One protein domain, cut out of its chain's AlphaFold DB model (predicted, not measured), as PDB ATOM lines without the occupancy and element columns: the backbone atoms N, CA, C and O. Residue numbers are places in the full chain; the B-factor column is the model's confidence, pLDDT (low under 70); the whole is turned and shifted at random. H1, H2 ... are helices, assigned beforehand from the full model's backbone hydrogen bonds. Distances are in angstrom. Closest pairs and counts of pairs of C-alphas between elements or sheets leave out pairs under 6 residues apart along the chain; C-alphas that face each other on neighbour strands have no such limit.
ATOM      1  N   GLU A  78      87.372 -12.041 129.019       68.62
ATOM      2  CA  GLU A  78      86.220 -12.138 128.131       68.62
ATOM      3  C   GLU A  78      86.526 -13.128 126.995       68.62
ATOM      4  O   GLU A  78      87.380 -12.906 126.135       68.62
ATOM      5  N   LEU A  79      85.839 -14.271 127.015       74.06
ATOM      6  CA  LEU A  79      85.905 -15.262 125.945       74.06
ATOM      7  C   LEU A  79      85.356 -14.649 124.661       74.06
ATOM      8  O   LEU A  79      84.186 -14.277 124.617       74.06
ATOM      9  N   GLY A  80      86.154 -14.609 123.599       76.56
ATOM     10  CA  GLY A  80      85.665 -14.168 122.302       76.56
ATOM     11  C   GLY A  80      84.801 -15.225 121.614       76.56
ATOM     12  O   GLY A  80      84.746 -16.404 121.984       76.56
ATOM     13  N   LEU A  81      84.109 -14.787 120.560       75.62
ATOM     14  CA  LEU A  81      83.209 -15.635 119.778       75.62
ATOM     15  C   LEU A  81      83.932 -16.849 119.174       75.62
ATOM     16  O   LEU A  81      83.345 -17.929 119.095       75.62
ATOM     17  N   PHE A  82      85.191 -16.704 118.748       77.38
ATOM     18  CA  PHE A  82      85.923 -17.809 118.141       77.38
ATOM     19  C   PHE A  82      86.287 -18.864 119.193       77.38
ATOM     20  O   PHE A  82      86.027 -20.048 118.963       77.38
ATOM     21  N   THR A  83      86.784 -18.469 120.369       79.50
ATOM     22  CA  THR A  83      87.016 -19.422 121.466       79.50
ATOM     23  C   THR A  83      85.718 -20.078 121.916       79.50
ATOM     24  O   THR A  83      85.701 -21.292 122.112       79.50
ATOM     25  N   LEU A  84      84.610 -19.335 121.995       76.38
ATOM     26  CA  LEU A  84      83.299 -19.898 122.323       76.38
ATOM     27  C   LEU A  84      82.886 -20.994 121.328       76.38
ATOM     28  O   LEU A  84      82.520 -22.094 121.741       76.38
ATOM     29  N   VAL A  85      83.008 -20.743 120.023       77.00
ATOM     30  CA  VAL A  85      82.714 -21.741 118.980       77.00
ATOM     31  C   VAL A  85      83.639 -22.950 119.100       77.00
ATOM     32  O   VAL A  85      83.182 -24.090 119.034       77.00
ATOM     33  N   VAL A  86      84.935 -22.728 119.327       77.06
ATOM     34  CA  VAL A  86      85.908 -23.811 119.516       77.06
ATOM     35  C   VAL A  86      85.561 -24.668 120.732       77.06
ATOM     36  O   VAL A  86      85.638 -25.896 120.646       77.06
ATOM     37  N   LEU A  87      85.177 -24.052 121.850       74.06
ATOM     38  CA  LEU A  87      84.810 -24.751 123.080       74.06
ATOM     39  C   LEU A  87      83.497 -25.519 122.912       74.06
ATOM     40  O   LEU A  87      83.445 -26.694 123.270       74.06
ATOM     41  N   LEU A  88      82.482 -24.918 122.285       72.56
ATOM     42  CA  LEU A  88      81.217 -25.587 121.970       72.56
ATOM     43  C   LEU A  88      81.442 -26.795 121.055       72.56
ATOM     44  O   LEU A  88      81.011 -27.902 121.376       72.56
ATOM     45  N   CYS A  89      82.196 -26.638 119.968       70.94
ATOM     46  CA  CYS A  89      82.528 -27.753 119.083       70.94
ATOM     47  C   CYS A  89      83.385 -28.820 119.776       70.94
ATOM     48  O   CYS A  89      83.223 -30.007 119.500       70.94
ATOM     49  N   SER A  90      84.265 -28.422 120.699       68.94
ATOM     50  CA  SER A  90      85.045 -29.368 121.502       68.94
ATOM     51  C   SER A  90      84.179 -30.123 122.508       68.94
ATOM     52  O   SER A  90      84.479 -31.277 122.789       68.94
ATOM     53  N   SER A  91      83.109 -29.517 123.026       68.69
ATOM     54  CA  SER A  91      82.169 -30.176 123.942       68.69
ATOM     55  C   SER A  91      81.258 -31.192 123.239       68.69
ATOM     56  O   SER A  91      80.846 -32.175 123.850       68.69
ATOM     57  N   LEU A  92      80.981 -30.987 121.945       68.50
ATOM     58  CA  LEU A  92      80.042 -31.805 121.175       68.50
ATOM     59  C   LEU A  92      80.663 -33.056 120.532       68.50
ATOM     60  O   LEU A  92      79.926 -34.001 120.255       68.50
ATOM     61  N   ASP A  93      81.980 -33.109 120.293       59.09
ATOM     62  CA  ASP A  93      82.589 -34.213 119.533       59.09
ATOM     63  C   ASP A  93      83.873 -34.778 120.170       59.09
ATOM     64  O   ASP A  93      84.880 -34.086 120.307       59.09
ATOM     65  N   LYS A  94      83.869 -36.087 120.478       60.03
ATOM     66  CA  LYS A  94      85.028 -36.845 120.995       60.03
ATOM     67  C   LYS A  94      86.152 -37.012 119.956       60.03
ATOM     68  O   LYS A  94      87.266 -37.400 120.314       60.03
ATOM     69  N   ARG A  95      85.919 -36.716 118.669       58.34
ATOM     70  CA  ARG A  95      86.936 -36.749 117.590       58.34
ATOM     71  C   ARG A  95      87.610 -35.383 117.379       58.34
ATOM     72  O   ARG A  95      87.760 -34.897 116.258       58.34
ATOM     73  N   HIS A  96      88.096 -34.804 118.475       58.19
ATOM     74  CA  HIS A  96      88.586 -33.424 118.632       58.19
ATOM     75  C   HIS A  96      89.632 -32.905 117.618       58.19
ATOM     76  O   HIS A  96      89.867 -31.701 117.540       58.19
ATOM     77  N   GLY A  97      90.301 -33.769 116.851       63.34
ATOM     78  CA  GLY A  97      91.388 -33.354 115.960       63.34
ATOM     79  C   GLY A  97      90.930 -32.738 114.635       63.34
ATOM     80  O   GLY A  97      91.546 -31.784 114.164       63.34
ATOM     81  N   ALA A  98      89.880 -33.282 114.014       70.75
ATOM     82  CA  ALA A  98      89.472 -32.881 112.665       70.75
ATOM     83  C   ALA A  98      88.618 -31.606 112.676       70.75
ATOM     84  O   ALA A  98      88.903 -30.678 111.922       70.75
ATOM     85  N   VAL A  99      87.638 -31.525 113.584       69.50
ATOM     86  CA  VAL A  99      86.740 -30.363 113.717       69.50
ATOM     87  C   VAL A  99      87.516 -29.107 114.106       69.50
ATOM     88  O   VAL A  99      87.321 -28.054 113.510       69.50
ATOM     89  N   PHE A 100      88.472 -29.221 115.033       66.31
ATOM     90  CA  PHE A 100      89.322 -28.096 115.428       66.31
ATOM     91  C   PHE A 100      90.178 -27.569 114.266       66.31
ATOM     92  O   PHE A 100      90.272 -26.361 114.061       66.31
ATOM     93  N   LYS A 101      90.768 -28.472 113.467       69.94
ATOM     94  CA  LYS A 101      91.521 -28.093 112.261       69.94
ATOM     95  C   LYS A 101      90.621 -27.436 111.218       69.94
ATOM     96  O   LYS A 101      91.045 -26.462 110.607       69.94
ATOM     97  N   LEU A 102      89.398 -27.940 111.041       73.62
ATOM     98  CA  LEU A 102      88.418 -27.362 110.125       73.62
ATOM     99  C   LEU A 102      87.997 -25.958 110.574       73.62
ATOM    100  O   LEU A 102      88.033 -25.051 109.762       73.62
ATOM    101  N   LEU A 103      87.692 -25.745 111.857       68.25
ATOM    102  CA  LEU A 103      87.336 -24.425 112.391       68.25
ATOM    103  C   LEU A 103      88.474 -23.414 112.269       68.25
ATOM    104  O   LEU A 103      88.244 -22.279 111.859       68.25
ATOM    105  N   LEU A 104      89.705 -23.824 112.584       67.88
ATOM    106  CA  LEU A 104      90.883 -22.985 112.366       67.88
ATOM    107  C   LEU A 104      91.055 -22.642 110.887       67.88
ATOM    108  O   LEU A 104      91.360 -21.499 110.557       67.88
ATOM    109  N   PHE A 105      90.844 -23.613 109.998       72.12
ATOM    110  CA  PHE A 105      90.908 -23.395 108.558       72.12
ATOM    111  C   PHE A 105      89.810 -22.435 108.087       72.12
ATOM    112  O   PHE A 105      90.117 -21.466 107.403       72.12
ATOM    113  N   THR A 106      88.557 -22.638 108.495       71.56
ATOM    114  CA  THR A 106      87.423 -21.778 108.136       71.56
ATOM    115  C   THR A 106      87.595 -20.359 108.673       71.56
ATOM    116  O   THR A 106      87.383 -19.407 107.929       71.56
ATOM    117  N   SER A 107      88.037 -20.201 109.924       66.06
ATOM    118  CA  SER A 107      88.346 -18.891 110.509       66.06
ATOM    119  C   SER A 107      89.491 -18.209 109.756       66.06
ATOM    120  O   SER A 107      89.344 -17.081 109.298       66.06
ATOM    121  N   SER A 108      90.592 -18.919 109.498       66.75
ATOM    122  CA  SER A 108      91.712 -18.392 108.706       66.75
ATOM    123  C   SER A 108      91.285 -17.961 107.295       66.75
ATOM    124  O   SER A 108      91.630 -16.867 106.851       66.75
ATOM    125  N   MET A 109      90.472 -18.774 106.609       70.12
ATOM    126  CA  MET A 109      89.905 -18.429 105.303       70.12
ATOM    127  C   MET A 109      89.014 -17.191 105.383       70.12
ATOM    128  O   MET A 109      89.101 -16.332 104.511       70.12
ATOM    129  N   PHE A 110      88.196 -17.055 106.428       70.75
ATOM    130  CA  PHE A 110      87.376 -15.864 106.614       70.75
ATOM    131  C   PHE A 110      88.227 -14.615 106.855       70.75
ATOM    132  O   PHE A 110      87.971 -13.601 106.212       70.75
ATOM    133  N   VAL A 111      89.258 -14.675 107.711       66.62
ATOM    134  CA  VAL A 111      90.198 -13.552 107.898       66.62
ATOM    135  C   VAL A 111      90.828 -13.172 106.565       66.62
ATOM    136  O   VAL A 111      90.889 -11.995 106.227       66.62
ATOM    137  N   LEU A 112      91.273 -14.160 105.788       71.06
ATOM    138  CA  LEU A 112      91.895 -13.924 104.492       71.06
ATOM    139  C   LEU A 112      90.920 -13.273 103.503       71.06
ATOM    140  O   LEU A 112      91.282 -12.294 102.857       71.06
ATOM    141  N   VAL A 113      89.678 -13.753 103.422       72.38
ATOM    142  CA  VAL A 113      88.630 -13.150 102.586       72.38
ATOM    143  C   VAL A 113      88.313 -11.728 103.047       72.38
ATOM    144  O   VAL A 113      88.264 -10.824 102.218       72.38
ATOM    145  N   ALA A 114      88.156 -11.506 104.353       69.69
ATOM    146  CA  ALA A 114      87.917 -10.185 104.922       69.69
ATOM    147  C   ALA A 114      89.059  -9.224 104.576       69.69
ATOM    148  O   ALA A 114      88.792  -8.128 104.095       69.69
ATOM    149  N   MET A 115      90.315  -9.657 104.719       70.94
ATOM    150  CA  MET A 115      91.492  -8.882 104.319       70.94
ATOM    151  C   MET A 115      91.492  -8.581 102.822       70.94
ATOM    152  O   MET A 115      91.729  -7.440 102.447       70.94
ATOM    153  N   VAL A 116      91.194  -9.557 101.961       76.62
ATOM    154  CA  VAL A 116      91.111  -9.338 100.507       76.62
ATOM    155  C   VAL A 116      90.031  -8.314 100.172       76.62
ATOM    156  O   VAL A 116      90.282  -7.427  99.361       76.62
ATOM    157  N   ILE A 117      88.857  -8.383 100.804       73.38
ATOM    158  CA  ILE A 117      87.793  -7.384 100.634       73.38
ATOM    159  C   ILE A 117      88.280  -6.009 101.100       73.38
ATOM    160  O   ILE A 117      88.114  -5.033 100.375       73.38
ATOM    161  N   LEU A 118      88.931  -5.934 102.262       69.88
ATOM    162  CA  LEU A 118      89.467  -4.697 102.831       69.88
ATOM    163  C   LEU A 118      90.512  -4.057 101.907       69.88
ATOM    164  O   LEU A 118      90.393  -2.886 101.560       69.88
ATOM    165  N   PHE A 119      91.486  -4.840 101.439       74.88
ATOM    166  CA  PHE A 119      92.486  -4.406 100.466       74.88
ATOM    167  C   PHE A 119      91.859  -4.017  99.129       74.88
ATOM    168  O   PHE A 119      92.271  -3.025  98.541       74.88
ATOM    169  N   SER A 120      90.847  -4.747  98.657       75.06
ATOM    170  CA  SER A 120      90.137  -4.415  97.416       75.06
ATOM    171  C   SER A 120      89.365  -3.103  97.543       75.06
ATOM    172  O   SER A 120      89.359  -2.303  96.610       75.06
ATOM    173  N   MET A 121      88.735  -2.859  98.696       69.44
ATOM    174  CA  MET A 121      88.075  -1.589  98.995       69.44
ATOM    175  C   MET A 121      89.100  -0.459  99.061       69.44
ATOM    176  O   MET A 121      88.922   0.538  98.373       69.44
ATOM    177  N   LEU A 122      90.203  -0.635  99.793       69.62
ATOM    178  CA  LEU A 122      91.298   0.341  99.855       69.62
ATOM    179  C   LEU A 122      91.890   0.633  98.471       69.62
ATOM    180  O   LEU A 122      92.099   1.790  98.133       69.62
ATOM    181  N   ALA A 123      92.109  -0.386  97.641       76.94
ATOM    182  CA  ALA A 123      92.608  -0.210  96.282       76.94
ATOM    183  C   ALA A 123      91.616   0.575  95.414       76.94
ATOM    184  O   ALA A 123      92.029   1.460  94.671       76.94
ATOM    185  N   GLU A 143      79.177  18.965 106.697       87.31
ATOM    186  CA  GLU A 143      79.480  17.590 106.295       87.31
ATOM    187  C   GLU A 143      80.958  17.264 106.515       87.31
ATOM    188  O   GLU A 143      81.271  16.240 107.121       87.31
ATOM    189  N   LYS A 144      81.865  18.165 106.116       85.50
ATOM    190  CA  LYS A 144      83.310  18.014 106.356       85.50
ATOM    191  C   LYS A 144      83.626  17.893 107.845       85.50
ATOM    192  O   LYS A 144      84.389  17.014 108.243       85.50
ATOM    193  N   LEU A 145      83.008  18.735 108.676       87.94
ATOM    194  CA  LEU A 145      83.166  18.678 110.128       87.94
ATOM    195  C   LEU A 145      82.635  17.359 110.707       87.94
ATOM    196  O   LEU A 145      83.269  16.774 111.581       87.94
ATOM    197  N   THR A 146      81.505  16.865 110.196       87.81
ATOM    198  CA  THR A 146      80.914  15.588 110.630       87.81
ATOM    199  C   THR A 146      81.819  14.413 110.269       87.81
ATOM    200  O   THR A 146      82.101  13.576 111.120       87.81
ATOM    201  N   MET A 147      82.336  14.374 109.039       87.38
ATOM    202  CA  MET A 147      83.297  13.359 108.596       87.38
ATOM    203  C   MET A 147      84.566  13.358 109.442       87.38
ATOM    204  O   MET A 147      85.041  12.294 109.842       87.38
ATOM    205  N   PHE A 148      85.094  14.548 109.735       87.94
ATOM    206  CA  PHE A 148      86.251  14.709 110.606       87.94
ATOM    207  C   PHE A 148      85.953  14.196 112.020       87.94
ATOM    208  O   PHE A 148      86.742  13.438 112.574       87.94
ATOM    209  N   GLY A 149      84.788  14.544 112.575       87.88
ATOM    210  CA  GLY A 149      84.346  14.094 113.894       87.88
ATOM    211  C   GLY A 149      84.196  12.575 113.987       87.88
ATOM    212  O   GLY A 149      84.767  11.960 114.885       87.88
ATOM    213  N   VAL A 150      83.491  11.952 113.037       89.25
ATOM    214  CA  VAL A 150      83.302  10.490 113.003       89.25
ATOM    215  C   VAL A 150      84.639   9.766 112.818       89.25
ATOM    216  O   VAL A 150      84.927   8.812 113.539       89.25
ATOM    217  N   SER A 151      85.498  10.252 111.919       88.75
ATOM    218  CA  SER A 151      86.844   9.691 111.735       88.75
ATOM    219  C   SER A 151      87.707   9.836 112.984       88.75
ATOM    220  O   SER A 151      88.413   8.903 113.351       88.75
ATOM    221  N   GLY A 152      87.633  10.978 113.669       87.94
ATOM    222  CA  GLY A 152      88.331  11.213 114.931       87.94
ATOM    223  C   GLY A 152      87.892  10.244 116.026       87.94
ATOM    224  O   GLY A 152      88.743   9.673 116.711       87.94
ATOM    225  N   LEU A 153      86.584   9.992 116.141       89.62
ATOM    226  CA  LEU A 153      86.040   9.001 117.069       89.62
ATOM    227  C   LEU A 153      86.596   7.603 116.774       89.62
ATOM    228  O   LEU A 153      87.147   6.973 117.676       89.62
ATOM    229  N   TYR A 154      86.558   7.146 115.523       88.31
ATOM    230  CA  TYR A 154      87.092   5.827 115.173       88.31
ATOM    231  C   TYR A 154      88.607   5.728 115.313       88.31
ATOM    232  O   TYR A 154      89.099   4.730 115.831       88.31
ATOM    233  N   THR A 155      89.360   6.773 114.963       88.44
ATOM    234  CA  THR A 155      90.800   6.820 115.237       88.44
ATOM    235  C   THR A 155      91.073   6.695 116.735       88.44
ATOM    236  O   THR A 155      91.933   5.910 117.129       88.44
ATOM    237  N   SER A 156      90.332   7.415 117.583       88.62
ATOM    238  CA  SER A 156      90.502   7.326 119.038       88.62
ATOM    239  C   SER A 156      90.185   5.924 119.567       88.62
ATOM    240  O   SER A 156      90.956   5.379 120.360       88.62
ATOM    241  N   ARG A 157      89.126   5.288 119.046       86.31
ATOM    242  CA  ARG A 157      88.750   3.909 119.370       86.31
ATOM    243  C   ARG A 157      89.848   2.927 118.972       86.31
ATOM    244  O   ARG A 157      90.234   2.094 119.786       86.31
ATOM    245  N   PHE A 158      90.408   3.063 117.770       86.44
ATOM    246  CA  PHE A 158      91.523   2.235 117.311       86.44
ATOM    247  C   PHE A 158      92.773   2.388 118.167       86.44
ATOM    248  O   PHE A 158      93.410   1.387 118.486       86.44
ATOM    249  N   ILE A 159      93.110   3.617 118.563       87.25
ATOM    250  CA  ILE A 159      94.256   3.869 119.439       87.25
ATOM    251  C   ILE A 159      94.033   3.203 120.799       87.25
ATOM    252  O   ILE A 159      94.927   2.510 121.273       87.25
ATOM    253  N   MET A 160      92.848   3.351 121.403       86.62
ATOM    254  CA  MET A 160      92.535   2.700 122.681       86.62
ATOM    255  C   MET A 160      92.625   1.172 122.584       86.62
ATOM    256  O   MET A 160      93.303   0.557 123.402       86.62
ATOM    257  N   LEU A 161      92.031   0.574 121.545       83.88
ATOM    258  CA  LEU A 161      92.119  -0.869 121.296       83.88
ATOM    259  C   LEU A 161      93.570  -1.329 121.086       83.88
ATOM    260  O   LEU A 161      93.960  -2.394 121.557       83.88
ATOM    261  N   GLY A 162      94.383  -0.536 120.385       83.50
ATOM    262  CA  GLY A 162      95.801  -0.823 120.186       83.50
ATOM    263  C   GLY A 162      96.605  -0.756 121.486       83.50
ATOM    264  O   GLY A 162      97.425  -1.638 121.737       83.50
ATOM    265  N   LEU A 163      96.350   0.246 122.332       84.94
ATOM    266  CA  LEU A 163      97.014   0.403 123.631       84.94
ATOM    267  C   LEU A 163      96.677  -0.744 124.584       84.94
ATOM    268  O   LEU A 163      97.575  -1.299 125.213       84.94
ATOM    269  N   GLU A 164      95.405  -1.133 124.649       83.88
ATOM    270  CA  GLU A 164      94.953  -2.253 125.470       83.88
ATOM    271  C   GLU A 164      95.615  -3.569 125.039       83.88
ATOM    272  O   GLU A 164      96.160  -4.304 125.863       83.88
ATOM    273  N   LYS A 165      95.665  -3.836 123.728       80.50
ATOM    274  CA  LYS A 165      96.344  -5.020 123.177       80.50
ATOM    275  C   LYS A 165      97.848  -4.987 123.412       80.50
ATOM    276  O   LYS A 165      98.455  -6.019 123.692       80.50
ATOM    277  N   HIS A 166      98.463  -3.813 123.308       83.25
ATOM    278  CA  HIS A 166      99.881  -3.647 123.589       83.25
ATOM    279  C   HIS A 166     100.206  -3.954 125.059       83.25
ATOM    280  O   HIS A 166     101.192  -4.642 125.327       83.25
ATOM    281  N   ASP A 167      99.375  -3.504 126.006       84.56
ATOM    282  CA  ASP A 167      99.538  -3.821 127.432       84.56
ATOM    283  C   ASP A 167      99.453  -5.334 127.691       84.56
ATOM    284  O   ASP A 167     100.354  -5.919 128.302       84.56
ATOM    285  N   ARG A 168      98.436  -6.004 127.131       79.12
ATOM    286  CA  ARG A 168      98.295  -7.468 127.224       79.12
ATOM    287  C   ARG A 168      99.491  -8.202 126.618       79.12
ATOM    288  O   ARG A 168     100.072  -9.074 127.262       79.12
ATOM    289  N   HIS A 169      99.930  -7.801 125.427       80.19
ATOM    290  CA  HIS A 169     101.108  -8.378 124.777       80.19
ATOM    291  C   HIS A 169     102.370  -8.220 125.644       80.19
ATOM    292  O   HIS A 169     103.211  -9.124 125.702       80.19
ATOM    293  N   MET A 170     102.551  -7.075 126.305       81.06
ATOM    294  CA  MET A 170     103.686  -6.864 127.205       81.06
ATOM    295  C   MET A 170     103.613  -7.788 128.427       81.06
ATOM    296  O   MET A 170     104.620  -8.413 128.772       81.06
ATOM    297  N   LYS A 171     102.427  -7.952 129.025       81.62
ATOM    298  CA  LYS A 171     102.191  -8.903 130.124       81.62
ATOM    299  C   LYS A 171     102.506 -10.343 129.709       81.62
ATOM    300  O   LYS A 171     103.291 -11.015 130.378       81.62
ATOM    301  N   GLU A 172     102.002 -10.799 128.564       76.62
ATOM    302  CA  GLU A 172     102.280 -12.146 128.040       76.62
ATOM    303  C   GLU A 172     103.771 -12.380 127.765       76.62
ATOM    304  O   GLU A 172     104.323 -13.441 128.075       76.62
ATOM    305  N   ARG A 173     104.459 -11.376 127.210       80.00
ATOM    306  CA  ARG A 173     105.900 -11.456 126.951       80.00
ATOM    307  C   ARG A 173     106.700 -11.589 128.248       80.00
ATOM    308  O   ARG A 173     107.666 -12.354 128.273       80.00
ATOM    309  N   ASN A 174     106.287 -10.891 129.304       80.19
ATOM    310  CA  ASN A 174     106.899 -10.986 130.629       80.19
ATOM    311  C   ASN A 174     106.658 -12.355 131.282       80.19
ATOM    312  O   ASN A 174     107.552 -12.900 131.923       80.19
ATOM    313  N   LEU A 175     105.488 -12.964 131.078       76.94
ATOM    314  CA  LEU A 175     105.242 -14.335 131.537       76.94
ATOM    315  C   LEU A 175     106.141 -15.342 130.808       76.94
ATOM    316  O   LEU A 175     106.703 -16.243 131.433       76.94
ATOM    317  N   ARG A 176     106.336 -15.160 129.497       75.25
ATOM    318  CA  ARG A 176     107.200 -16.029 128.690       75.25
ATOM    319  C   ARG A 176     108.677 -15.896 129.058       75.25
ATOM    320  O   ARG A 176     109.380 -16.904 129.085       75.25
ATOM    321  N   SER A 177     109.162 -14.686 129.354       77.62
ATOM    322  CA  SER A 177     110.558 -14.478 129.774       77.62
ATOM    323  C   SER A 177     110.873 -15.150 131.115       77.62
ATOM    324  O   SER A 177     112.011 -15.556 131.330       77.62
ATOM    325  N   ARG A 178     109.862 -15.364 131.969       81.19
ATOM    326  CA  ARG A 178     109.957 -16.152 133.210       81.19
ATOM    327  C   ARG A 178     109.919 -17.679 132.992       81.19
ATOM    328  O   ARG A 178     109.790 -18.426 133.955       81.19
ATOM    329  N   GLY A 179     109.997 -18.167 131.751       72.31
ATOM    330  CA  GLY A 179     110.021 -19.605 131.449       72.31
ATOM    331  C   GLY A 179     108.676 -20.320 131.634       72.31
ATOM    332  O   GLY A 179     108.632 -21.551 131.678       72.31
ATOM    333  N   LYS A 180     107.564 -19.578 131.743       73.88
ATOM    334  CA  LYS A 180     106.221 -20.171 131.776       73.88
ATOM    335  C   LYS A 180     105.817 -20.599 130.362       73.88
ATOM    336  O   LYS A 180     105.923 -19.823 129.412       73.88
ATOM    337  N   GLN A 181     105.365 -21.846 130.217       70.56
ATOM    338  CA  GLN A 181     104.821 -22.333 128.950       70.56
ATOM    339  C   GLN A 181     103.493 -21.635 128.644       70.56
ATOM    340  O   GLN A 181     102.661 -21.440 129.528       70.56
ATOM    341  N   ILE A 182     103.293 -21.278 127.374       69.94
ATOM    342  CA  ILE A 182     102.050 -20.664 126.904       69.94
ATOM    343  C   ILE A 182     100.963 -21.742 126.884       69.94
ATOM    344  O   ILE A 182     101.097 -22.762 126.199       69.94
ATOM    345  N   SER A 183      99.886 -21.511 127.633       75.38
ATOM    346  CA  SER A 183      98.745 -22.422 127.662       75.38
ATOM    347  C   SER A 183      97.992 -22.399 126.329       75.38
ATOM    348  O   SER A 183      97.965 -21.394 125.608       75.38
ATOM    349  N   ARG A 184      97.314 -23.502 125.994       75.69
ATOM    350  CA  ARG A 184      96.413 -23.534 124.831       75.69
ATOM    351  C   ARG A 184      95.275 -22.517 124.948       75.69
ATOM    352  O   ARG A 184      94.795 -22.047 123.923       75.69
ATOM    353  N   MET A 185      94.877 -22.158 126.166       75.75
ATOM    354  CA  MET A 185      93.891 -21.108 126.404       75.75
ATOM    355  C   MET A 185      94.400 -19.737 125.944       75.75
ATOM    356  O   MET A 185      93.718 -19.083 125.160       75.75
ATOM    357  N   CYS A 186      95.621 -19.348 126.330       73.69
ATOM    358  CA  CYS A 186      96.242 -18.103 125.857       73.69
ATOM    359  C   CYS A 186      96.301 -18.051 124.324       73.69
ATOM    360  O   CYS A 186      95.979 -17.036 123.723       73.69
ATOM    361  N   PHE A 187      96.617 -19.175 123.671       78.25
ATOM    362  CA  PHE A 187      96.604 -19.253 122.208       78.25
ATOM    363  C   PHE A 187      95.239 -18.942 121.584       78.25
ATOM    364  O   PHE A 187      95.170 -18.231 120.583       78.25
ATOM    365  N   LEU A 188      94.161 -19.498 122.143       78.00
ATOM    366  CA  LEU A 188      92.805 -19.277 121.637       78.00
ATOM    367  C   LEU A 188      92.361 -17.827 121.840       78.00
ATOM    368  O   LEU A 188      91.800 -17.230 120.924       78.00
ATOM    369  N   LEU A 189      92.708 -17.238 122.980       79.50
ATOM    370  CA  LEU A 189      92.407 -15.842 123.279       79.50
ATOM    371  C   LEU A 189      93.147 -14.879 122.359       79.50
ATOM    372  O   LEU A 189      92.540 -13.953 121.837       79.50
ATOM    373  N   SER A 190      94.421 -15.120 122.054       76.75
ATOM    374  CA  SER A 190      95.114 -14.265 121.085       76.75
ATOM    375  C   SER A 190      94.550 -14.410 119.666       76.75
ATOM    376  O   SER A 190      94.634 -13.464 118.881       76.75
ATOM    377  N   ILE A 191      93.951 -15.560 119.316       80.25
ATOM    378  CA  ILE A 191      93.172 -15.676 118.072       80.25
ATOM    379  C   ILE A 191      91.911 -14.817 118.152       80.25
ATOM    380  O   ILE A 191      91.643 -14.098 117.193       80.25
ATOM    381  N   ASP A 192      91.161 -14.866 119.257       81.44
ATOM    382  CA  ASP A 192      89.992 -13.998 119.452       81.44
ATOM    383  C   ASP A 192      90.370 -12.524 119.330       81.44
ATOM    384  O   ASP A 192      89.709 -11.786 118.611       81.44
ATOM    385  N   GLU A 193      91.459 -12.091 119.961       79.81
ATOM    386  CA  GLU A 193      91.905 -10.697 119.914       79.81
ATOM    387  C   GLU A 193      92.328 -10.256 118.508       79.81
ATOM    388  O   GLU A 193      92.056  -9.119 118.094       79.81
ATOM    389  N   ALA A 194      93.009 -11.137 117.770       78.25
ATOM    390  CA  ALA A 194      93.382 -10.894 116.381       78.25
ATOM    391  C   ALA A 194      92.133 -10.822 115.494       78.25
ATOM    392  O   ALA A 194      91.995  -9.902 114.689       78.25
ATOM    393  N   TRP A 195      91.207 -11.763 115.674       80.44
ATOM    394  CA  TRP A 195      89.934 -11.811 114.967       80.44
ATOM    395  C   TRP A 195      89.098 -10.562 115.224       80.44
ATOM    396  O   TRP A 195      88.607  -9.933 114.291       80.44
ATOM    397  N   ASP A 196      88.993 -10.172 116.486       82.50
ATOM    398  CA  ASP A 196      88.288  -8.984 116.917       82.50
ATOM    399  C   ASP A 196      88.886  -7.727 116.279       82.50
ATOM    400  O   ASP A 196      88.161  -6.922 115.703       82.50
ATOM    401  N   CYS A 197      90.221  -7.626 116.237       81.06
ATOM    402  CA  CYS A 197      90.909  -6.537 115.544       81.06
ATOM    403  C   CYS A 197      90.528  -6.447 114.065       81.06
ATOM    404  O   CYS A 197      90.299  -5.355 113.549       81.06
ATOM    405  N   VAL A 198      90.491  -7.593 113.381       79.50
ATOM    406  CA  VAL A 198      90.176  -7.665 111.952       79.50
ATOM    407  C   VAL A 198      88.724  -7.297 111.708       79.50
ATOM    408  O   VAL A 198      88.453  -6.474 110.843       79.50
ATOM    409  N   VAL A 199      87.791  -7.878 112.462       82.44
ATOM    410  CA  VAL A 199      86.357  -7.661 112.251       82.44
ATOM    411  C   VAL A 199      85.962  -6.240 112.634       82.44
ATOM    412  O   VAL A 199      85.376  -5.541 111.813       82.44
ATOM    413  N   VAL A 200      86.321  -5.784 113.835       84.75
ATOM    414  CA  VAL A 200      86.020  -4.423 114.303       84.75
ATOM    415  C   VAL A 200      86.715  -3.395 113.408       84.75
ATOM    416  O   VAL A 200      86.089  -2.436 112.959       84.75
ATOM    417  N   GLY A 201      87.976  -3.643 113.041       83.81
ATOM    418  CA  GLY A 201      88.715  -2.803 112.101       83.81
ATOM    419  C   GLY A 201      88.083  -2.715 110.722       83.81
ATOM    420  O   GLY A 201      87.903  -1.613 110.204       83.81
ATOM    421  N   ALA A 202      87.689  -3.846 110.143       82.75
ATOM    422  CA  ALA A 202      87.017  -3.885 108.852       82.75
ATOM    423  C   ALA A 202      85.671  -3.160 108.889       82.75
ATOM    424  O   ALA A 202      85.382  -2.379 107.986       82.75
ATOM    425  N   VAL A 203      84.870  -3.387 109.930       86.62
ATOM    426  CA  VAL A 203      83.550  -2.768 110.082       86.62
ATOM    427  C   VAL A 203      83.675  -1.250 110.222       86.62
ATOM    428  O   VAL A 203      82.976  -0.525 109.517       86.62
ATOM    429  N   HIS A 204      84.593  -0.746 111.049       87.75
ATOM    430  CA  HIS A 204      84.817   0.696 111.171       87.75
ATOM    431  C   HIS A 204      85.369   1.322 109.885       87.75
ATOM    432  O   HIS A 204      84.892   2.380 109.486       87.75
ATOM    433  N   LEU A 205      86.330   0.684 109.202       84.56
ATOM    434  CA  LEU A 205      86.862   1.198 107.930       84.56
ATOM    435  C   LEU A 205      85.788   1.201 106.831       84.56
ATOM    436  O   LEU A 205      85.676   2.171 106.081       84.56
ATOM    437  N   LEU A 206      84.955   0.159 106.767       85.00
ATOM    438  CA  LEU A 206      83.803   0.109 105.870       85.00
ATOM    439  C   LEU A 206      82.791   1.205 106.216       85.00
ATOM    440  O   LEU A 206      82.227   1.830 105.323       85.00
ATOM    441  N   ASN A 207      82.576   1.472 107.501       88.94
ATOM    442  CA  ASN A 207      81.659   2.519 107.905       88.94
ATOM    443  C   ASN A 207      82.186   3.919 107.596       88.94
ATOM    444  O   ASN A 207      81.417   4.764 107.154       88.94
ATOM    445  N   LEU A 208      83.490   4.159 107.758       86.62
ATOM    446  CA  LEU A 208      84.119   5.395 107.292       86.62
ATOM    447  C   LEU A 208      83.881   5.591 105.809       86.62
ATOM    448  O   LEU A 208      83.437   6.659 105.400       86.62
ATOM    449  N   TRP A 209      84.099   4.542 105.019       84.50
ATOM    450  CA  TRP A 209      83.800   4.575 103.597       84.50
ATOM    451  C   TRP A 209      82.342   4.962 103.321       84.50
ATOM    452  O   TRP A 209      82.094   5.887 102.548       84.50
ATOM    453  N   ILE A 210      81.384   4.322 103.998       86.25
ATOM    454  CA  ILE A 210      79.958   4.651 103.877       86.25
ATOM    455  C   ILE A 210      79.707   6.117 104.247       86.25
ATOM    456  O   ILE A 210      79.009   6.818 103.518       86.25
ATOM    457  N   VAL A 211      80.294   6.611 105.337       86.81
ATOM    458  CA  VAL A 211      80.181   8.011 105.771       86.81
ATOM    459  C   VAL A 211      80.707   8.968 104.698       86.81
ATOM    460  O   VAL A 211      80.054   9.977 104.439       86.81
ATOM    461  N   PHE A 212      81.814   8.641 104.023       82.62
ATOM    462  CA  PHE A 212      82.369   9.474 102.950       82.62
ATOM    463  C   PHE A 212      81.466   9.561 101.717       82.62
ATOM    464  O   PHE A 212      81.340  10.643 101.142       82.62
ATOM    465  N   ILE A 213      80.805   8.467 101.333       83.12
ATOM    466  CA  ILE A 213      79.906   8.449 100.165       83.12
ATOM    467  C   ILE A 213      78.474   8.901 100.494       83.12
ATOM    468  O   ILE A 213      77.697   9.204  99.591       83.12
ATOM    469  N   THR A 214      78.100   8.950 101.774       86.31
ATOM    470  CA  THR A 214      76.749   9.328 102.204       86.31
ATOM    471  C   THR A 214      76.535  10.841 102.079       86.31
ATOM    472  O   THR A 214      77.368  11.657 102.486       86.31
ATOM    473  N   ALA A 215      75.381  11.236 101.542       84.75
ATOM    474  CA  ALA A 215      74.921  12.621 101.558       84.75
ATOM    475  C   ALA A 215      74.112  12.913 102.833       84.75
ATOM    476  O   ALA A 215      73.297  12.091 103.263       84.75
ATOM    477  N   GLY A 216      74.312  14.096 103.415       87.69
ATOM    478  CA  GLY A 216      73.586  14.555 104.592       87.69
ATOM    479  C   GLY A 216      74.217  14.132 105.921       87.69
ATOM    480  O   GLY A 216      74.494  12.960 106.181       87.69
ATOM    481  N   THR A 217      74.380  15.112 106.810       88.94
ATOM    482  CA  THR A 217      74.947  14.947 108.158       88.94
ATOM    483  C   THR A 217      74.192  13.928 109.013       88.94
ATOM    484  O   THR A 217      74.817  13.127 109.704       88.94
ATOM    485  N   SER A 218      72.856  13.923 108.967       91.12
ATOM    486  CA  SER A 218      72.037  13.000 109.767       91.12
ATOM    487  C   SER A 218      72.314  11.541 109.407       91.12
ATOM    488  O   SER A 218      72.561  10.729 110.293       91.12
ATOM    489  N   SER A 219      72.343  11.220 108.114       89.31
ATOM    490  CA  SER A 219      72.621   9.874 107.610       89.31
ATOM    491  C   SER A 219      74.019   9.392 108.007       89.31
ATOM    492  O   SER A 219      74.172   8.248 108.428       89.31
ATOM    493  N   MET A 220      75.031  10.266 107.957       90.00
ATOM    494  CA  MET A 220      76.386   9.933 108.424       90.00
ATOM    495  C   MET A 220      76.405   9.558 109.908       90.00
ATOM    496  O   MET A 220      77.014   8.557 110.282       90.00
ATOM    497  N   ILE A 221      75.722  10.345 110.744       89.88
ATOM    498  CA  ILE A 221      75.641  10.098 112.188       89.88
ATOM    499  C   ILE A 221      74.895   8.788 112.461       89.88
ATOM    500  O   ILE A 221      75.369   7.976 113.251       89.88
ATOM    501  N   PHE A 222      73.768   8.536 111.788       90.81
ATOM    502  CA  PHE A 222      73.019   7.289 111.963       90.81
ATOM    503  C   PHE A 222      73.818   6.059 111.532       90.81
ATOM    504  O   PHE A 222      73.791   5.060 112.246       90.81
ATOM    505  N   ASN A 223      74.576   6.135 110.436       88.88
ATOM    506  CA  ASN A 223      75.459   5.046 110.016       88.88
ATOM    507  C   ASN A 223      76.559   4.786 111.056       88.88
ATOM    508  O   ASN A 223      76.815   3.637 111.416       88.88
ATOM    509  N   ALA A 224      77.162   5.846 111.604       88.69
ATOM    510  CA  ALA A 224      78.140   5.729 112.684       88.69
ATOM    511  C   ALA A 224      77.565   5.059 113.940       88.69
ATOM    512  O   ALA A 224      78.171   4.128 114.469       88.69
ATOM    513  N   LEU A 225      76.377   5.481 114.372       88.75
ATOM    514  CA  LEU A 225      75.690   4.912 115.531       88.75
ATOM    515  C   LEU A 225      75.240   3.467 115.302       88.75
ATOM    516  O   LEU A 225      75.339   2.648 116.211       88.75
ATOM    517  N   ALA A 226      74.762   3.137 114.100       87.88
ATOM    518  CA  ALA A 226      74.331   1.783 113.764       87.88
ATOM    519  C   ALA A 226      75.485   0.782 113.888       87.88
ATOM    520  O   ALA A 226      75.294  -0.321 114.394       87.88
ATOM    521  N   VAL A 227      76.690   1.177 113.478       89.25
ATOM    522  CA  VAL A 227      77.878   0.331 113.608       89.25
ATOM    523  C   VAL A 227      78.285   0.125 115.061       89.25
ATOM    524  O   VAL A 227      78.528  -1.017 115.449       89.25
ATOM    525  N   GLU A 228      78.281   1.176 115.881       87.62
ATOM    526  CA  GLU A 228      78.533   1.030 117.323       87.62
ATOM    527  C   GLU A 228      77.494   0.123 117.989       87.62
ATOM    528  O   GLU A 228      77.837  -0.717 118.817       87.62
ATOM    529  N   PHE A 229      76.228   0.227 117.583       86.81
ATOM    530  CA  PHE A 229      75.171  -0.648 118.079       86.81
ATOM    531  C   PHE A 229      75.391  -2.115 117.680       86.81
ATOM    532  O   PHE A 229      75.228  -3.006 118.508       86.81
ATOM    533  N   ILE A 230      75.800  -2.385 116.435       84.81
ATOM    534  CA  ILE A 230      76.107  -3.747 115.965       84.81
ATOM    535  C   ILE A 230      77.294  -4.340 116.733       84.81
ATOM    536  O   ILE A 230      77.248  -5.508 117.121       84.81
ATOM    537  N   ILE A 231      78.343  -3.548 116.965       85.25
ATOM    538  CA  ILE A 231      79.511  -3.982 117.741       85.25
ATOM    539  C   ILE A 231      79.102  -4.242 119.197       85.25
ATOM    540  O   ILE A 231      79.390  -5.316 119.717       85.25
ATOM    541  N   GLY A 232      78.333  -3.344 119.817       83.94
ATOM    542  CA  GLY A 232      77.833  -3.535 121.181       83.94
ATOM    543  C   GLY A 232      76.931  -4.765 121.335       83.94
ATOM    544  O   GLY A 232      77.058  -5.511 122.303       83.94
ATOM    545  N   LEU A 233      76.063  -5.042 120.352       82.94
ATOM    546  CA  LEU A 233      75.224  -6.245 120.347       82.94
ATOM    547  C   LEU A 233      76.044  -7.533 120.293       82.94
ATOM    548  O   LEU A 233      75.655  -8.534 120.897       82.94
ATOM    549  N   LYS A 234      77.156  -7.538 119.553       81.12
ATOM    550  CA  LYS A 234      78.059  -8.688 119.506       81.12
ATOM    551  C   LYS A 234      78.633  -8.959 120.896       81.12
ATOM    552  O   LYS A 234      78.558 -10.103 121.342       81.12
ATOM    553  N   ASP A 235      79.148  -7.937 121.573       79.69
ATOM    554  CA  ASP A 235      79.766  -8.088 122.896       79.69
ATOM    555  C   ASP A 235      78.729  -8.566 123.930       79.69
ATOM    556  O   ASP A 235      78.958  -9.534 124.659       79.69
ATOM    557  N   GLU A 236      77.518  -8.000 123.896       81.06
ATOM    558  CA  GLU A 236      76.403  -8.439 124.744       81.06
ATOM    559  C   GLU A 236      75.981  -9.890 124.452       81.06
ATOM    560  O   GLU A 236      75.705 -10.670 125.369       81.06
ATOM    561  N   THR A 237      75.936 -10.278 123.175       78.81
ATOM    562  CA  THR A 237      75.569 -11.639 122.765       78.81
ATOM    563  C   THR A 237      76.600 -12.641 123.260       78.81
ATOM    564  O   THR A 237      76.224 -13.673 123.815       78.81
ATOM    565  N   VAL A 238      77.889 -12.339 123.103       74.88
ATOM    566  CA  VAL A 238      78.977 -13.194 123.585       74.88
ATOM    567  C   VAL A 238      78.891 -13.360 125.103       74.88
ATOM    568  O   VAL A 238      78.870 -14.498 125.572       74.88
ATOM    569  N   GLY A 239      78.718 -12.267 125.857       74.00
ATOM    570  CA  GLY A 239      78.568 -12.306 127.316       74.00
ATOM    571  C   GLY A 239      77.337 -13.087 127.798       74.00
ATOM    572  O   GLY A 239      77.395 -13.840 128.772       74.00
ATOM    573  N   LYS A 240      76.203 -12.979 127.095       78.56
ATOM    574  CA  LYS A 240      75.000 -13.765 127.417       78.56
ATOM    575  C   LYS A 240      75.172 -15.246 127.094       78.56
ATOM    576  O   LYS A 240      74.723 -16.088 127.870       78.56
ATOM    577  N   TYR A 241      75.810 -15.579 125.972       73.25
ATOM    578  CA  TYR A 241      76.041 -16.969 125.574       73.25
ATOM    579  C   TYR A 241      77.029 -17.677 126.503       73.25
ATOM    580  O   TYR A 241      76.771 -18.818 126.890       73.25
ATOM    581  N   THR A 242      78.119 -17.016 126.905       71.06
ATOM    582  CA  THR A 242      79.067 -17.571 127.886       71.06
ATOM    583  C   THR A 242      78.381 -17.850 129.222       71.06
ATOM    584  O   THR A 242      78.570 -18.928 129.788       71.06
ATOM    585  N   GLY A 243      77.523 -16.932 129.686       69.75
ATOM    586  CA  GLY A 243      76.735 -17.108 130.906       69.75
ATOM    587  C   GLY A 243      75.676 -18.215 130.812       69.75
ATOM    588  O   GLY A 243      75.524 -18.998 131.747       69.75
ATOM    589  N   ALA A 244      74.958 -18.313 129.689       70.88
ATOM    590  CA  ALA A 244      73.842 -19.248 129.523       70.88
ATOM    591  C   ALA A 244      74.279 -20.701 129.293       70.88
ATOM    592  O   ALA A 244      73.646 -21.621 129.807       70.88
ATOM    593  N   PHE A 245      75.347 -20.923 128.521       65.38
ATOM    594  CA  PHE A 245      75.806 -22.275 128.180       65.38
ATOM    595  C   PHE A 245      76.779 -22.867 129.195       65.38
ATOM    596  O   PHE A 245      77.180 -24.014 129.016       65.38
ATOM    597  N   GLY A 246      77.122 -22.113 130.251       58.06
ATOM    598  CA  GLY A 246      77.909 -22.588 131.384       58.06
ATOM    599  C   GLY A 246      79.097 -23.417 130.925       58.06
ATOM    600  O   GLY A 246      79.119 -24.620 131.180       58.06
ATOM    601  N   ILE A 247      80.029 -22.793 130.187       65.44
ATOM    602  CA  ILE A 247      81.232 -23.472 129.689       65.44
ATOM    603  C   ILE A 247      81.826 -24.255 130.852       65.44
ATOM    604  O   ILE A 247      82.205 -23.671 131.871       65.44
ATOM    605  N   ASP A 248      81.845 -25.580 130.707       66.12
ATOM    606  CA  ASP A 248      82.241 -26.471 131.781       66.12
ATOM    607  C   ASP A 248      83.637 -26.060 132.264       66.12
ATOM    608  O   ASP A 248      84.609 -26.067 131.495       66.12
ATOM    609  N   LYS A 249      83.734 -25.667 133.541       68.50
ATOM    610  CA  LYS A 249      84.998 -25.257 134.169       68.50
ATOM    611  C   LYS A 249      86.067 -26.332 133.980       68.50
ATOM    612  O   LYS A 249      87.251 -26.012 133.910       68.50
ATOM    613  N   GLN A 250      85.657 -27.594 133.843       66.62
ATOM    614  CA  GLN A 250      86.543 -28.706 133.551       66.62
ATOM    615  C   GLN A 250      87.183 -28.603 132.157       66.62
ATOM    616  O   GLN A 250      88.394 -28.760 132.041       66.62
ATOM    617  N   VAL A 251      86.424 -28.244 131.116       68.06
ATOM    618  CA  VAL A 251      86.954 -28.053 129.751       68.06
ATOM    619  C   VAL A 251      87.902 -26.853 129.694       68.06
ATOM    620  O   VAL A 251      88.945 -26.914 129.040       68.06
ATOM    621  N   LEU A 252      87.575 -25.778 130.417       70.50
ATOM    622  CA  LEU A 252      88.439 -24.603 130.523       70.50
ATOM    623  C   LEU A 252      89.761 -24.944 131.228       70.50
ATOM    624  O   LEU A 252      90.838 -24.595 130.744       70.50
ATOM    625  N   ASN A 253      89.695 -25.680 132.339       72.62
ATOM    626  CA  ASN A 253      90.876 -26.124 133.079       72.62
ATOM    627  C   ASN A 253      91.728 -27.112 132.268       72.62
ATOM    628  O   ASN A 253      92.956 -27.010 132.269       72.62
ATOM    629  N   ASP A 254      91.101 -28.004 131.504       73.19
ATOM    630  CA  ASP A 254      91.794 -28.909 130.587       73.19
ATOM    631  C   ASP A 254      92.503 -28.152 129.455       73.19
ATOM    632  O   ASP A 254      93.604 -28.529 129.047       73.19
ATOM    633  N   ALA A 255      91.909 -27.067 128.947       70.81
ATOM    634  CA  ALA A 255      92.547 -26.200 127.959       70.81
ATOM    635  C   ALA A 255      93.726 -25.409 128.552       70.81
ATOM    636  O   ALA A 255      94.738 -25.233 127.871       70.81
ATOM    637  N   LYS A 256      93.639 -24.984 129.820       73.88
ATOM    638  CA  LYS A 256      94.738 -24.310 130.535       73.88
ATOM    639  C   LYS A 256      95.939 -25.235 130.760       73.88
ATOM    640  O   LYS A 256      97.076 -24.798 130.611       73.88
ATOM    641  N   ARG A 257      95.701 -26.516 131.064       76.00
ATOM    642  CA  ARG A 257      96.762 -27.492 131.383       76.00
ATOM    643  C   ARG A 257      97.521 -28.023 130.171       76.00
ATOM    644  O   ARG A 257      98.624 -28.536 130.324       76.00
ATOM    645  N   ARG A 258      96.950 -27.951 128.966       75.44
ATOM    646  CA  ARG A 258      97.588 -28.527 127.774       75.44
ATOM    647  C   ARG A 258      98.613 -27.555 127.179       75.44
ATOM    648  O   ARG A 258      98.210 -26.479 126.723       75.44
ATOM    649  N   PRO A 259      99.901 -27.939 127.107       74.81
ATOM    650  CA  PRO A 259     100.904 -27.120 126.450       74.81
ATOM    651  C   PRO A 259     100.630 -27.048 124.948       74.81
ATOM    652  O   PRO A 259     100.113 -27.983 124.323       74.81
ATOM    653  N   LEU A 260     100.975 -25.909 124.359       75.81
ATOM    654  CA  LEU A 260     100.855 -25.709 122.925       75.81
ATOM    655  C   LEU A 260     101.910 -26.537 122.172       75.81
ATOM    656  O   LEU A 260     103.042 -26.699 122.622       75.81
ATOM    657  N   SER A 261     101.568 -27.044 120.986       80.81
ATOM    658  CA  SER A 261     102.569 -27.681 120.124       80.81
ATOM    659  C   SER A 261     103.563 -26.641 119.584       80.81
ATOM    660  O   SER A 261     103.188 -25.493 119.342       80.81
ATOM    661  N   LYS A 262     104.807 -27.045 119.280       77.44
ATOM    662  CA  LYS A 262     105.831 -26.161 118.665       77.44
ATOM    663  C   LYS A 262     105.364 -25.487 117.365       77.44
ATOM    664  O   LYS A 262     105.842 -24.419 116.989       77.44
ATOM    665  N   VAL A 263     104.461 -26.137 116.624       76.12
ATOM    666  CA  VAL A 263     103.844 -25.555 115.420       76.12
ATOM    667  C   VAL A 263     102.828 -24.483 115.813       76.12
ATOM    668  O   VAL A 263     102.862 -23.391 115.251       76.12
ATOM    669  N   GLY A 264     101.981 -24.766 116.806       73.69
ATOM    670  CA  GLY A 264     101.044 -23.792 117.364       73.69
ATOM    671  C   GLY A 264     101.753 -22.550 117.898       73.69
ATOM    672  O   GLY A 264     101.303 -21.445 117.634       73.69
ATOM    673  N   GLU A 265     102.905 -22.707 118.550       76.19
ATOM    674  CA  GLU A 265     103.678 -21.583 119.099       76.19
ATOM    675  C   GLU A 265     104.231 -20.661 118.002       76.19
ATOM    676  O   GLU A 265     104.241 -19.439 118.147       76.19
ATOM    677  N   ARG A 266     104.638 -21.216 116.855       78.69
ATOM    678  CA  ARG A 266     105.042 -20.402 115.698       78.69
ATOM    679  C   ARG A 266     103.865 -19.638 115.098       78.69
ATOM    680  O   ARG A 266     104.009 -18.458 114.788       78.69
ATOM    681  N   ILE A 267     102.713 -20.297 114.962       77.56
ATOM    682  CA  ILE A 267     101.477 -19.668 114.472       77.56
ATOM    683  C   ILE A 267     101.034 -18.556 115.430       77.56
ATOM    684  O   ILE A 267     100.698 -17.469 114.975       77.56
ATOM    685  N   PHE A 268     101.113 -18.799 116.739       78.50
ATOM    686  CA  PHE A 268     100.804 -17.836 117.793       78.50
ATOM    687  C   PHE A 268     101.610 -16.551 117.645       78.50
ATOM    688  O   PHE A 268     101.046 -15.472 117.516       78.50
ATOM    689  N   VAL A 269     102.940 -16.677 117.587       78.94
ATOM    690  CA  VAL A 269     103.840 -15.528 117.441       78.94
ATOM    691  C   VAL A 269     103.560 -14.777 116.137       78.94
ATOM    692  O   VAL A 269     103.652 -13.551 116.102       78.94
ATOM    693  N   GLY A 270     103.217 -15.494 115.064       78.69
ATOM    694  CA  GLY A 270     102.806 -14.894 113.795       78.69
ATOM    695  C   GLY A 270     101.525 -14.067 113.922       78.69
ATOM    696  O   GLY A 270     101.524 -12.901 113.536       78.69
ATOM    697  N   LEU A 271     100.474 -14.648 114.506       77.25
ATOM    698  CA  LEU A 271      99.179 -13.998 114.735       77.25
ATOM    699  C   LEU A 271      99.287 -12.787 115.659       77.25
ATOM    700  O   LEU A 271      98.690 -11.746 115.404       77.25
ATOM    701  N   GLN A 272     100.084 -12.903 116.715       79.31
ATOM    702  CA  GLN A 272     100.297 -11.824 117.665       79.31
ATOM    703  C   GLN A 272     101.007 -10.636 116.995       79.31
ATOM    704  O   GLN A 272     100.586  -9.488 117.139       79.31
ATOM    705  N   LYS A 273     102.029 -10.908 116.172       81.25
ATOM    706  CA  LYS A 273     102.699  -9.879 115.362       81.25
ATOM    707  C   LYS A 273     101.767  -9.251 114.329       81.25
ATOM    708  O   LYS A 273     101.801  -8.036 114.164       81.25
ATOM    709  N   SER A 274     100.957 -10.044 113.623       79.44
ATOM    710  CA  SER A 274     100.030  -9.506 112.622       79.44
ATOM    711  C   SER A 274      98.924  -8.673 113.264       79.44
ATOM    712  O   SER A 274      98.603  -7.611 112.742       79.44
ATOM    713  N   SER A 275      98.398  -9.101 114.415       79.75
ATOM    714  CA  SER A 275      97.436  -8.338 115.217       79.75
ATOM    715  C   SER A 275      98.017  -6.990 115.649       79.75
ATOM    716  O   SER A 275      97.403  -5.950 115.417       79.75
ATOM    717  N   LEU A 276      99.253  -6.977 116.165       81.56
ATOM    718  CA  LEU A 276      99.945  -5.740 116.528       81.56
ATOM    719  C   LEU A 276     100.137  -4.818 115.313       81.56
ATOM    720  O   LEU A 276      99.835  -3.630 115.387       81.56
ATOM    721  N   MET A 277     100.585  -5.354 114.175       83.81
ATOM    722  CA  MET A 277     100.742  -4.568 112.946       83.81
ATOM    723  C   MET A 277      99.413  -3.974 112.478       83.81
ATOM    724  O   MET A 277      99.363  -2.801 112.116       83.81
ATOM    725  N   LEU A 278      98.328  -4.746 112.538       81.81
ATOM    726  CA  LEU A 278      96.996  -4.271 112.182       81.81
ATOM    727  C   LEU A 278      96.513  -3.169 113.131       81.81
ATOM    728  O   LEU A 278      95.976  -2.167 112.670       81.81
ATOM    729  N   SER A 279      96.774  -3.306 114.434       82.12
ATOM    730  CA  SER A 279      96.418  -2.292 115.435       82.12
ATOM    731  C   SER A 279      97.111  -0.944 115.212       82.12
ATOM    732  O   SER A 279      96.572   0.086 115.598       82.12
ATOM    733  N   ILE A 280      98.273  -0.937 114.549       85.56
ATOM    734  CA  ILE A 280      98.997   0.277 114.146       85.56
ATOM    735  C   ILE A 280      98.519   0.762 112.773       85.56
ATOM    736  O   ILE A 280      98.364   1.961 112.547       85.56
ATOM    737  N   LEU A 281      98.249  -0.158 111.845       85.62
ATOM    738  CA  LEU A 281      97.830   0.173 110.487       85.62
ATOM    739  C   LEU A 281      96.427   0.799 110.443       85.62
ATOM    740  O   LEU A 281      96.230   1.788 109.744       85.62
ATOM    741  N   CYS A 282      95.462   0.267 111.195       85.12
ATOM    742  CA  CYS A 282      94.092   0.788 111.252       85.12
ATOM    743  C   CYS A 282      94.004   2.279 111.637       85.12
ATOM    744  O   CYS A 282      93.351   3.022 110.902       85.12
ATOM    745  N   PRO A 283      94.653   2.774 112.712       85.06
ATOM    746  CA  PRO A 283      94.622   4.196 113.040       85.06
ATOM    747  C   PRO A 283      95.363   5.050 112.005       85.06
ATOM    748  O   PRO A 283      94.908   6.155 111.726       85.06
ATOM    749  N   ILE A 284      96.439   4.551 111.383       87.19
ATOM    750  CA  ILE A 284      97.114   5.255 110.278       87.19
ATOM    751  C   ILE A 284      96.167   5.410 109.084       87.19
ATOM    752  O   ILE A 284      96.032   6.508 108.550       87.19
ATOM    753  N   LEU A 285      95.476   4.337 108.691       85.38
ATOM    754  CA  LEU A 285      94.480   4.381 107.620       85.38
ATOM    755  C   LEU A 285      93.321   5.313 107.980       85.38
ATOM    756  O   LEU A 285      92.910   6.116 107.153       85.38
ATOM    757  N   SER A 286      92.830   5.264 109.218       84.69
ATOM    758  CA  SER A 286      91.768   6.151 109.703       84.69
ATOM    759  C   SER A 286      92.194   7.626 109.699       84.69
ATOM    760  O   SER A 286      91.433   8.488 109.272       84.69
ATOM    761  N   LEU A 287      93.436   7.937 110.095       86.25
ATOM    762  CA  LEU A 287      94.018   9.281 109.975       86.25
ATOM    763  C   LEU A 287      94.152   9.716 108.515       86.25
ATOM    764  O   LEU A 287      93.841  10.859 108.180       86.25
ATOM    765  N   TRP A 288      94.581   8.807 107.642       87.06
ATOM    766  CA  TRP A 288      94.645   9.071 106.211       87.06
ATOM    767  C   TRP A 288      93.253   9.403 105.657       87.06
ATOM    768  O   TRP A 288      93.092  10.442 105.026       87.06
ATOM    769  N   PHE A 289      92.228   8.615 105.992       82.44
ATOM    770  CA  PHE A 289      90.831   8.894 105.647       82.44
ATOM    771  C   PHE A 289      90.328  10.223 106.222       82.44
ATOM    772  O   PHE A 289      89.638  10.967 105.532       82.44
ATOM    773  N   MET A 290      90.697  10.562 107.455       85.25
ATOM    774  CA  MET A 290      90.313  11.817 108.104       85.25
ATOM    775  C   MET A 290      90.836  13.043 107.345       85.25
ATOM    776  O   MET A 290      90.099  14.012 107.158       85.25
ATOM    777  N   VAL A 291      92.089  13.005 106.887       85.56
ATOM    778  CA  VAL A 291      92.704  14.110 106.137       85.56
ATOM    779  C   VAL A 291      92.246  14.095 104.680       85.56
ATOM    780  O   VAL A 291      91.730  15.092 104.186       85.56
ATOM    781  N   TYR A 292      92.394  12.970 103.987       81.56
ATOM    782  CA  TYR A 292      92.122  12.893 102.551       81.56
ATOM    783  C   TYR A 292      90.631  12.848 102.232       81.56
ATOM    784  O   TYR A 292      90.178  13.547 101.330       81.56
ATOM    785  N   GLY A 293      89.841  12.084 102.984       77.25
ATOM    786  CA  GLY A 293      88.408  11.945 102.733       77.25
ATOM    787  C   GLY A 293      87.626  13.243 102.953       77.25
ATOM    788  O   GLY A 293      86.657  13.500 102.243       77.25
ATOM    789  N   THR A 294      88.067  14.111 103.871       81.62
ATOM    790  CA  THR A 294      87.439  15.431 104.079       81.62
ATOM    791  C   THR A 294      87.766  16.427 102.963       81.62
ATOM    792  O   THR A 294      86.933  17.275 102.631       81.62
TER     793      THR A 294
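This is residues 78 to 123 and 143 to 294 of the 304 residues of the protein "Hypothetical protein" of Trieres chinensis (UniProt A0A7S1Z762). What shape do these coordinates make? They make a long bundle of six helices with H4 in the middle: H2, H3, H5 and H7 pack round it, the shorter H1 packs on it by residues 81 to 83, and little H6 crosses one end. What is it built of? The printed part has 198 residues with seven named helices, H1 to H7 in chain order, and no named strand, so its class is all helix. H1, H2, H3, H4, H5 and H7 run up and down, each against the one before it in the chain. How large is it? It is compact, with a radius of gyration of the C-alphas of 18.7 A, and spans 55 by 37 by 27 A, only just elongated.

What touches the longest helix? H3, residues 143 to 177, touches H7, residues 262 to 294, at a shallow tilt of 21 degrees, opposite ways, with the C-alphas of Gly 162 and Ser 279 closest at 5.0 A. Its residues 143 to 150 alone touch H5, residues 217 to 245, closest at the C-alphas of Glu 143 and Thr 217, 5.6 A. H3 and H4, residues 184 to 213, form a hairpin at a shallow tilt of 11 degrees, closest at the C-alphas of Ser 151 and Leu 208, 6.8 A. What else does H4 touch? H4 is the hub, and it touches H7 the same way at a shallow tilt of 18 degrees, with the C-alphas of Ala 194 and Ser 275 closest at 4.9 A. Its residues 200 to 211 alone touch residues 220 to 231 of H5, a hairpin, closest at the C-alphas of Val 211 and Met 220, 5.0 A. Its residues 184 to 186 alone touch H6, residues 249 to 257, about perpendicular at 79 degrees, closest at the C-alphas of Met 185 and Lys 256, 5.3 A. Where are the first two helices? Residues 81 to 83 alone of H1, residues 81 to 92, touch H4 at a steep tilt of 45 degrees, closest at the C-alphas of Phe 82 and Asp 192, 5.7 A. Residues 111 to 118 alone of H2, residues 96 to 123, touch H4, closest at the C-alphas of Leu 118 and Ala 202, 6.6 A. H1 and H2 form a hairpin, while H2 and H7 are apart. Are the helix backbones complete? Every O i to N i+4 pair is within hydrogen-bond range in H1, H3, H4, H5 and H6, against 23 of 24 in H2 and 27 of 29 in H7.

How long are the helices from first to last C-alpha? H3 measures 50.5 A, H7 47.8 A, H4 43.6 A, H5 42.3 A and H2 40.2 A, with H1 at 16.5 A and H6 at 12.3 A. Where are the anchors? H1 begins at C-alpha 81, (83.209, -15.635, 119.778), and H7 ends at C-alpha 294, (87.439, 15.431, 104.079).

Is the printed part whole? Residues 124 to 142 are not printed, and C-alphas 123 and 143 are 24.3 A apart across that cut. Of the links that are printed whole, H3 to H4 is short and the others are tight. Where is confidence low? The mean pLDDT of the printed part is 78.7, and 30 residues are under 70, among them 90 to 97 and 245 to 251.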